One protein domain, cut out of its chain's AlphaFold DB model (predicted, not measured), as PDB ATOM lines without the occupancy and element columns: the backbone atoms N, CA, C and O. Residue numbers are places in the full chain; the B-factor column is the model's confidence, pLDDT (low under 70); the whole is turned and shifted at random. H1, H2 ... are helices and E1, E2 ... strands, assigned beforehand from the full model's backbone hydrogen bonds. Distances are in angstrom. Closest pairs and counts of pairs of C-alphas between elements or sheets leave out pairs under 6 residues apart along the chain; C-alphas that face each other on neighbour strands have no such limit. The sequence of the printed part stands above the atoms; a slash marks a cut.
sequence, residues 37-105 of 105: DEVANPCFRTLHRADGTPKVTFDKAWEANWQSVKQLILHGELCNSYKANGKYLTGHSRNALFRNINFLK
ATOM      1  N   ASP A  37     113.298 146.266 155.136       89.62
ATOM      2  CA  ASP A  37     112.786 147.436 155.853       89.62
ATOM      3  C   ASP A  37     113.072 147.343 157.357       89.62
ATOM      4  O   ASP A  37     113.008 146.264 157.953       89.62
ATOM      5  N   GLU A  38     113.357 148.482 157.987       91.75
ATOM      6  CA  GLU A  38     113.617 148.557 159.425       91.75
ATOM      7  C   GLU A  38     112.339 148.865 160.215       91.75
ATOM      8  O   GLU A  38     111.624 149.832 159.957       91.75
ATOM      9  N   VAL A  39     112.056 148.030 161.212       89.31
ATOM     10  CA  VAL A  39     110.914 148.168 162.114       89.31
ATOM     11  C   VAL A  39     111.367 148.925 163.360       89.31
ATOM     12  O   VAL A  39     111.980 148.341 164.251       89.31
ATOM     13  N   ALA A  40     111.044 150.219 163.428       84.69
ATOM     14  CA  ALA A  40     111.484 151.107 164.511       84.69
ATOM     15  C   ALA A  40     110.930 150.722 165.899       84.69
ATOM     16  O   ALA A  40     111.638 150.834 166.892       84.69
ATOM     17  N   ASN A  41     109.686 150.233 165.966       86.81
ATOM     18  CA  ASN A  41     109.018 149.835 167.211       86.81
ATOM     19  C   ASN A  41     108.525 148.381 167.105       86.81
ATOM     20  O   ASN A  41     107.351 148.146 166.797       86.81
ATOM     21  N   PRO A  42     109.410 147.380 167.275       86.31
ATOM     22  CA  PRO A  42     109.030 145.982 167.132       86.31
ATOM     23  C   PRO A  42     108.088 145.552 168.262       86.31
ATOM     24  O   PRO A  42     108.392 145.710 169.441       86.31
ATOM     25  N   CYS A  43     106.947 144.962 167.907       87.38
ATOM     26  CA  CYS A  43     106.041 144.348 168.877       87.38
ATOM     27  C   CYS A  43     106.441 142.888 169.151       87.38
ATOM     28  O   CYS A  43     107.300 142.321 168.468       87.38
ATOM     29  N   PHE A  44     105.779 142.225 170.106       88.12
ATOM     30  CA  PHE A  44     106.077 140.828 170.455       88.12
ATOM     31  C   PHE A  44     106.105 139.894 169.229       88.12
ATOM     32  O   PHE A  44     107.044 139.118 169.066       88.12
ATOM     33  N   ARG A  45     105.137 140.027 168.307       86.62
ATOM     34  CA  ARG A  45     105.044 139.216 167.071       86.62
ATOM     35  C   ARG A  45     106.107 139.560 166.020       86.62
ATOM     36  O   ARG A  45     106.334 138.768 165.100       86.62
ATOM     37  N   THR A  46     106.769 140.709 166.143       86.44
ATOM     38  CA  THR A  46     107.948 141.047 165.337       86.44
ATOM     39  C   THR A  46     109.141 140.189 165.746       86.44
ATOM     40  O   THR A  46     109.928 139.803 164.889       86.44
ATOM     41  N   LEU A  47     109.257 139.824 167.021       89.62
ATOM     42  CA  LEU A  47     110.401 139.066 167.537       89.62
ATOM     43  C   LEU A  47     110.088 137.580 167.758       89.62
ATOM     44  O   LEU A  47     110.997 136.759 167.717       89.62
ATOM     45  N   HIS A  48     108.814 137.219 167.916       91.00
ATOM     46  CA  HIS A  48     108.381 135.864 168.265       91.00
ATOM     47  C   HIS A  48     107.357 135.303 167.274       91.00
ATOM     48  O   HIS A  48     106.584 136.025 166.631       91.00
ATOM     49  N   ARG A  49     107.344 133.977 167.156       86.06
ATOM     50  CA  ARG A  49     106.334 133.162 166.471       86.06
ATOM     51  C   ARG A  49     105.003 133.178 167.236       86.06
ATOM     52  O   ARG A  49     104.872 133.830 168.269       86.06
ATOM     53  N   ALA A  50     103.965 132.581 166.641       83.56
ATOM     54  CA  ALA A  50     102.612 132.612 167.216       83.56
ATOM     55  C   ALA A  50     102.543 131.832 168.534       83.56
ATOM     56  O   ALA A  50     101.810 132.213 169.434       83.56
ATOM     57  N   ASP A  51     103.365 130.789 168.626       88.56
ATOM     58  CA  ASP A  51     103.586 129.936 169.792       88.56
ATOM     59  C   ASP A  51     104.471 130.582 170.881       88.56
ATOM     60  O   ASP A  51     104.730 129.960 171.904       88.56
ATOM     61  N   GLY A  52     104.947 131.817 170.681       89.25
ATOM     62  CA  GLY A  52     105.825 132.514 171.625       89.25
ATOM     63  C   GLY A  52     107.316 132.196 171.479       89.25
ATOM     64  O   GLY A  52     108.130 132.845 172.127       89.25
ATOM     65  N   THR A  53     107.708 131.279 170.591       91.88
ATOM     66  CA  THR A  53     109.120 130.962 170.333       91.88
ATOM     67  C   THR A  53     109.817 132.137 169.639       91.88
ATOM     68  O   THR A  53     109.263 132.679 168.674       91.88
ATOM     69  N   PRO A  54     111.034 132.537 170.048       92.06
ATOM     70  CA  PRO A  54     111.804 133.558 169.342       92.06
ATOM     71  C   PRO A  54     112.015 133.206 167.864       92.06
ATOM     72  O   PRO A  54     112.223 132.047 167.497       92.06
ATOM     73  N   LYS A  55     111.948 134.209 166.989       91.88
ATOM     74  CA  LYS A  55     112.263 134.038 165.569       91.88
ATOM     75  C   LYS A  55     113.768 133.918 165.372       91.88
ATOM     76  O   LYS A  55     114.553 134.524 166.095       91.88
ATOM     77  N   VAL A  56     114.152 133.187 164.329       92.56
ATOM     78  CA  VAL A  56     115.547 133.124 163.889       92.56
ATOM     79  C   VAL A  56     116.000 134.518 163.461       92.56
ATOM     80  O   VAL A  56     115.336 135.178 162.655       92.56
ATOM     81  N   THR A  57     117.131 134.944 164.012       95.00
ATOM     82  CA  THR A  57     117.803 136.199 163.684       95.00
ATOM     83  C   THR A  57     119.031 135.935 162.829       95.00
ATOM     84  O   THR A  57     119.735 134.951 163.038       95.00
ATOM     85  N   PHE A  58     119.320 136.865 161.933       96.25
ATOM     86  CA  PHE A  58     120.457 136.842 161.027       96.25
ATOM     87  C   PHE A  58     121.271 138.126 161.171       96.25
ATOM     88  O   PHE A  58     120.726 139.192 161.482       96.25
ATOM     89  N   ASP A  59     122.571 138.030 160.913       95.81
ATOM     90  CA  ASP A  59     123.482 139.177 160.977       95.81
ATOM     91  C   ASP A  59     123.533 139.939 159.656       95.81
ATOM     92  O   ASP A  59     123.829 141.135 159.629       95.81
ATOM     93  N   LYS A  60     123.211 139.264 158.547       95.81
ATOM     94  CA  LYS A  60     123.276 139.839 157.205       95.81
ATOM     95  C   LYS A  60     121.912 139.792 156.524       95.81
ATOM     96  O   LYS A  60     121.187 138.804 156.608       95.81
ATOM     97  N   ALA A  61     121.597 140.844 155.769       94.69
ATOM     98  CA  ALA A  61     120.338 140.952 155.030       94.69
ATOM     99  C   ALA A  61     120.106 139.772 154.070       94.69
ATOM    100  O   ALA A  61     119.008 139.222 154.016       94.69
ATOM    101  N   TRP A  62     121.152 139.344 153.355       95.56
ATOM    102  CA  TRP A  62     121.044 138.270 152.365       95.56
ATOM    103  C   TRP A  62     120.662 136.920 152.988       95.56
ATOM    104  O   TRP A  62     120.000 136.119 152.333       95.56
ATOM    105  N   GLU A  63     121.019 136.671 154.252       96.38
ATOM    106  CA  GLU A  63     120.658 135.437 154.962       96.38
ATOM    107  C   GLU A  63     119.147 135.396 155.219       96.38
ATOM    108  O   GLU A  63     118.495 134.385 154.950       96.38
ATOM    109  N   ALA A  64     118.570 136.525 155.646       95.38
ATOM    110  CA  ALA A  64     117.127 136.667 155.809       95.38
ATOM    111  C   ALA A  64     116.392 136.614 154.458       95.38
ATOM    112  O   ALA A  64     115.372 135.937 154.344       95.38
ATOM    113  N   ASN A  65     116.926 137.254 153.411       95.56
ATOM    114  CA  ASN A  65     116.355 137.185 152.061       95.56
ATOM    115  C   ASN A  65     116.352 135.742 151.531       95.56
ATOM    116  O   ASN A  65     115.356 135.272 150.981       95.56
ATOM    117  N   TRP A  66     117.448 135.008 151.730       95.06
ATOM    118  CA  TRP A  66     117.545 133.606 151.338       95.06
ATOM    119  C   TRP A  66     116.576 132.721 152.120       95.06
ATOM    120  O   TRP A  66     115.955 131.827 151.546       95.06
ATOM    121  N   GLN A  67     116.386 132.993 153.411       94.25
ATOM    122  CA  GLN A  67     115.382 132.302 154.211       94.25
ATOM    123  C   GLN A  67     113.958 132.554 153.687       94.25
ATOM    124  O   GLN A  67     113.179 131.607 153.602       94.25
ATOM    125  N   SER A  68     113.630 133.778 153.263       91.69
ATOM    126  CA  SER A  68     112.350 134.089 152.610       91.69
ATOM    127  C   SER A  68     112.147 133.294 151.315       91.69
ATOM    128  O   SER A  68     111.080 132.720 151.102       91.69
ATOM    129  N   VAL A  69     113.188 133.177 150.483       92.31
ATOM    130  CA  VAL A  69     113.147 132.364 149.253       92.31
ATOM    131  C   VAL A  69     112.943 130.881 149.568       92.31
ATOM    132  O   VAL A  69     112.131 130.223 148.920       92.31
ATOM    133  N   LYS A  70     113.629 130.341 150.583       92.06
ATOM    134  CA  LYS A  70     113.434 128.951 151.026       92.06
ATOM    135  C   LYS A  70     111.992 128.680 151.447       92.06
ATOM    136  O   LYS A  70     111.450 127.650 151.064       92.06
ATOM    137  N   GLN A  71     111.373 129.590 152.202       88.31
ATOM    138  CA  GLN A  71     109.970 129.459 152.617       88.31
ATOM    139  C   GLN A  71     109.028 129.406 151.410       88.31
ATOM    140  O   GLN A  71     108.151 128.544 151.340       88.31
ATOM    141  N   LEU A  72     109.279 130.249 150.408       87.75
ATOM    142  CA  LEU A  72     108.507 130.249 149.173       87.75
ATOM    143  C   LEU A  72     108.659 128.934 148.394       87.75
ATOM    144  O   LEU A  72     107.661 128.343 147.993       87.75
ATOM    145  N   ILE A  73     109.890 128.454 148.197       86.88
ATOM    146  CA  ILE A  73     110.168 127.251 147.394       86.88
ATOM    147  C   ILE A  73     109.689 125.974 148.095       86.88
ATOM    148  O   ILE A  73     109.119 125.097 147.451       86.88
ATOM    149  N   LEU A  74     109.939 125.847 149.402       87.31
ATOM    150  CA  LEU A  74     109.684 124.609 150.147       87.31
ATOM    151  C   LEU A  74     108.250 124.510 150.668       87.31
ATOM    152  O   LEU A  74     107.724 123.407 150.813       87.31
ATOM    153  N   HIS A  75     107.631 125.646 150.981       84.00
ATOM    154  CA  HIS A  75     106.340 125.679 151.667       84.00
ATOM    155  C   HIS A  75     105.266 126.457 150.902       84.00
ATOM    156  O   HIS A  75     104.096 126.383 151.274       84.00
ATOM    157  N   GLY A  76     105.625 127.155 149.817       81.38
ATOM    158  CA  GLY A  76     104.703 128.037 149.102       81.38
ATOM    159  C   GLY A  76     104.350 129.293 149.897       81.38
ATOM    160  O   GLY A  76     103.393 129.979 149.548       81.38
ATOM    161  N   GLU A  77     105.086 129.590 150.970       81.31
ATOM    162  CA  GLU A  77     104.749 130.661 151.903       81.31
ATOM    163  C   GLU A  77     105.498 131.947 151.570       81.31
ATOM    164  O   GLU A  77     106.729 131.977 151.489       81.31
ATOM    165  N   LEU A  78     104.747 133.040 151.419       83.25
ATOM    166  CA  LEU A  78     105.337 134.351 151.195       83.25
ATOM    167  C   LEU A  78     105.786 134.946 152.538       83.25
ATOM    168  O   LEU A  78     104.981 135.403 153.358       83.25
ATOM    169  N   CYS A  79     107.097 134.923 152.755       86.25
ATOM    170  CA  CYS A  79     107.770 135.542 153.890       86.25
ATOM    171  C   CYS A  79     108.574 136.752 153.417       86.25
ATOM    172  O   CYS A  79     109.244 136.688 152.391       86.25
ATOM    173  N   ASN A  80     108.548 137.834 154.194       87.94
ATOM    174  CA  ASN A  80     109.360 139.017 153.950       87.94
ATOM    175  C   ASN A  80     110.481 139.086 154.981       87.94
ATOM    176  O   ASN A  80     110.265 138.823 156.170       87.94
ATOM    177  N   SER A  81     111.671 139.457 154.522       92.62
ATOM    178  CA  SER A  81     112.753 139.858 155.407       92.62
ATOM    179  C   SER A  81     112.497 141.272 155.929       92.62
ATOM    180  O   SER A  81     111.926 142.116 155.242       92.62
ATOM    181  N   TYR A  82     112.904 141.531 157.166       92.75
ATOM    182  CA  TYR A  82     112.888 142.859 157.782       92.75
ATOM    183  C   TYR A  82     114.017 142.956 158.806       92.75
ATOM    184  O   TYR A  82     114.594 141.946 159.214       92.75
ATOM    185  N   LYS A  83     114.332 144.173 159.235       94.44
ATOM    186  CA  LYS A  83     115.321 144.456 160.271       94.44
ATOM    187  C   LYS A  83     114.617 144.944 161.535       94.44
ATOM    188  O   LYS A  83     113.753 145.811 161.471       94.44
ATOM    189  N   ALA A  84     114.968 144.388 162.686       93.06
ATOM    190  CA  ALA A  84     114.494 144.847 163.989       93.06
ATOM    191  C   ALA A  84     115.600 144.655 165.028       93.06
ATOM    192  O   ALA A  84     116.296 143.640 165.011       93.06
ATOM    193  N   ASN A  85     115.769 145.622 165.934       91.12
ATOM    194  CA  ASN A  85     116.796 145.590 166.986       91.12
ATOM    195  C   ASN A  85     118.211 145.283 166.454       91.12
ATOM    196  O   ASN A  85     118.952 144.493 167.035       91.12
ATOM    197  N   GLY A  86     118.575 145.859 165.303       91.69
ATOM    198  CA  GLY A  86     119.893 145.657 164.688       91.69
ATOM    199  C   GLY A  86     120.128 144.277 164.059       91.69
ATOM    200  O   GLY A  86     121.218 144.038 163.547       91.69
ATOM    201  N   LYS A  87     119.132 143.384 164.053       95.06
ATOM    202  CA  LYS A  87     119.201 142.049 163.441       95.06
ATOM    203  C   LYS A  87     118.200 141.920 162.300       95.06
ATOM    204  O   LYS A  87     117.193 142.626 162.265       95.06
ATOM    205  N   TYR A  88     118.461 140.999 161.377       95.81
ATOM    206  CA  TYR A  88     117.544 140.669 160.288       95.81
ATOM    207  C   TYR A  88     116.706 139.450 160.657       95.81
ATOM    208  O   TYR A  88     117.211 138.483 161.218       95.81
ATOM    209  N   LEU A  89     115.417 139.486 160.349       94.25
ATOM    210  CA  LEU A  89     114.468 138.417 160.632       94.25
ATOM    211  C   LEU A  89     113.574 138.195 159.413       94.25
ATOM    212  O   LEU A  89     113.605 138.958 158.448       94.25
ATOM    213  N   THR A  90     112.754 137.150 159.475       92.38
ATOM    214  CA  THR A  90     111.730 136.867 158.464       92.38
ATOM    215  C   THR A  90     110.357 136.726 159.103       92.38
ATOM    216  O   THR A  90     110.207 136.338 160.266       92.38
ATOM    217  N   GLY A  91     109.316 137.074 158.356       88.00
ATOM    218  CA  GLY A  91     107.945 136.899 158.806       88.00
ATOM    219  C   GLY A  91     106.930 137.198 157.720       88.00
ATOM    220  O   GLY A  91     107.227 137.852 156.723       88.00
ATOM    221  N   HIS A  92     105.708 136.723 157.924       77.75
ATOM    222  CA  HIS A  92     104.621 137.008 156.998       77.75
ATOM    223  C   HIS A  92     104.218 138.478 157.089       77.75
ATOM    224  O   HIS A  92     103.978 139.004 158.180       77.75
ATOM    225  N   SER A  93     104.099 139.132 155.934       60.72
ATOM    226  CA  SER A  93     103.503 140.462 155.870       60.72
ATOM    227  C   SER A  93     102.023 140.383 156.234       60.72
ATOM    228  O   SER A  93     101.286 139.529 155.734       60.72
ATOM    229  N   ARG A  94     101.566 141.314 157.080       53.81
ATOM    230  CA  ARG A  94     100.145 141.450 157.435       53.81
ATOM    231  C   ARG A  94      99.271 141.651 156.188       53.81
ATOM    232  O   ARG A  94      98.146 141.157 156.177       53.81
ATOM    233  N   ASN A  95      99.838 142.282 155.154       51.16
ATOM    234  CA  ASN A  95      99.178 142.701 153.915       51.16
ATOM    235  C   ASN A  95      99.409 141.744 152.732       51.16
ATOM    236  O   ASN A  95      99.015 142.060 151.612       51.16
ATOM    237  N   ALA A  96     100.063 140.594 152.933       53.19
ATOM    238  CA  ALA A  96     100.188 139.604 151.867       53.19
ATOM    239  C   ALA A  96      98.806 138.994 151.579       53.19
ATOM    240  O   ALA A  96      98.304 138.202 152.378       53.19
ATOM    241  N   LEU A  97      98.200 139.384 150.449       44.00
ATOM    242  CA  LEU A  97      96.902 138.881 149.976       44.00
ATOM    243  C   LEU A  97      96.928 137.352 149.780       44.00
ATOM    244  O   LEU A  97      95.940 136.671 150.030       44.00
ATOM    245  N   PHE A  98      98.096 136.817 149.410       53.56
ATOM    246  CA  PHE A  98      98.374 135.392 149.254       53.56
ATOM    247  C   PHE A  98      99.521 135.003 150.189       53.56
ATOM    248  O   PHE A  98     100.696 135.135 149.852       53.56
ATOM    249  N   ARG A  99      99.184 134.573 151.410       55.53
ATOM    250  CA  ARG A  99     100.174 134.083 152.392       55.53
ATOM    251  C   ARG A  99     100.734 132.716 152.011       55.53
ATOM    252  O   ARG A  99     101.858 132.398 152.384       55.53
ATOM    253  N   ASN A 100      99.948 131.954 151.258       57.31
ATOM    254  CA  ASN A 100     100.307 130.672 150.687       57.31
ATOM    255  C   ASN A 100      99.912 130.682 149.203       57.31
ATOM    256  O   ASN A 100      98.774 131.011 148.871       57.31
ATOM    257  N   ILE A 101     100.861 130.383 148.323       58.94
ATOM    258  CA  ILE A 101     100.647 130.273 146.869       58.94
ATOM    259  C   ILE A 101     100.193 128.849 146.502       58.94
ATOM    260  O   ILE A 101      99.719 128.585 145.399       58.94
ATOM    261  N   ASN A 102     100.300 127.915 147.443       52.81
ATOM    262  CA  ASN A 102      99.824 126.557 147.303       52.81
ATOM    263  C   ASN A 102      98.332 126.496 147.672       52.81
ATOM    264  O   ASN A 102      97.968 126.277 148.822       52.81
ATOM    265  N   PHE A 103      97.463 126.689 146.678       49.25
ATOM    266  CA  PHE A 103      95.997 126.651 146.829       49.25
ATOM    267  C   PHE A 103      95.425 125.256 147.149       49.25
ATOM    268  O   PHE A 103      94.216 125.102 147.281       49.25
ATOM    269  N   LEU A 104      96.282 124.233 147.213       49.91
ATOM    270  CA  LEU A 104      95.919 122.830 147.445       49.91
ATOM    271  C   LEU A 104      96.135 122.383 148.901       49.91
ATOM    272  O   LEU A 104      96.073 121.187 149.184       49.91
ATOM    273  N   LYS A 105      96.428 123.322 149.804       48.69
ATOM    274  CA  LYS A 105      96.514 123.095 151.247       48.69
ATOM    275  C   LYS A 105      95.383 123.804 151.973       48.69
ATOM    276  O   LYS A 105      95.064 124.943 151.568       48.69
TER     277      LYS A 105
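Overview. This is residues 37 to 105 of the 105 residues of an uncharacterized protein of Bacteroides sp. OM08-17BH (UniProt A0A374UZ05). A two-stranded hairpin, E1 and E2, forms a small core, with the long helix H2 packed along one side of it and the short helix H1 on roughly the other side. From the hairpin an unnamed tail, residues 92 to 105, runs away and makes much of the length. The printed part has 69 residues, with two named helices and two named strands in the order H1, H2, E1, E2; the sheet, E1 - E2, is antiparallel. The class is mixed, helices and strands, though named elements hold 29 residues, under half. The whole is compact, with a radius of gyration of the C-alphas of 12.0 A, yet elongated, spanning 37 by 23 by 21 A.

Along the chain. Find C-alpha 80 at (109.360, 139.017, 153.950); from there E1, residues 80 to 84, runs 12.7 A. E2, residues 87 to 91, runs 13.2 A and ends at C-alpha 91, at (107.945, 136.899, 158.806). H2, residues 61 to 75, begins at (120.338, 140.952, 155.030) and is 21.0 A long. H1 is residues 44 to 47, 5.5 A.

Arrangement. Look first at the hairpin E1 and E2, at 143 degrees, where N 82 and O 89 are 3.0 A apart and N 89 and O 82 2.8 A, within hydrogen-bond range. The closest C-alphas of H2 and E1 are those of Ala 64 and Ser 81, 5.4 A. Those of H2 and E2 are Ala 64 and Leu 89, 5.8 A. For H1 and E1 look at Thr 46 and Ala 84, whose C-alphas are the closest at 7.7 A. H1 and H2 are apart. In H2 every O i to N i+4 pair is within hydrogen-bond range; H1 is too short for such a pair, and its one O i to N i+3 pair is within range. Residues 37 to 38 pair, parallel, with residues 82 to 83 of E1.

Size, cuts and confidence. The two C-alphas farthest apart are those of Gly 86 and Leu 104, 37.3 A. The printed part has no cut, and it ends at Lys 105, the chain's last residue. The link from H1 to H2 is long, 13 residues; those from H2 to E1 and from E1 to E2 are tight. Look at residues 93 to 105 for pLDDT under 70; the mean of the printed part is 83.2.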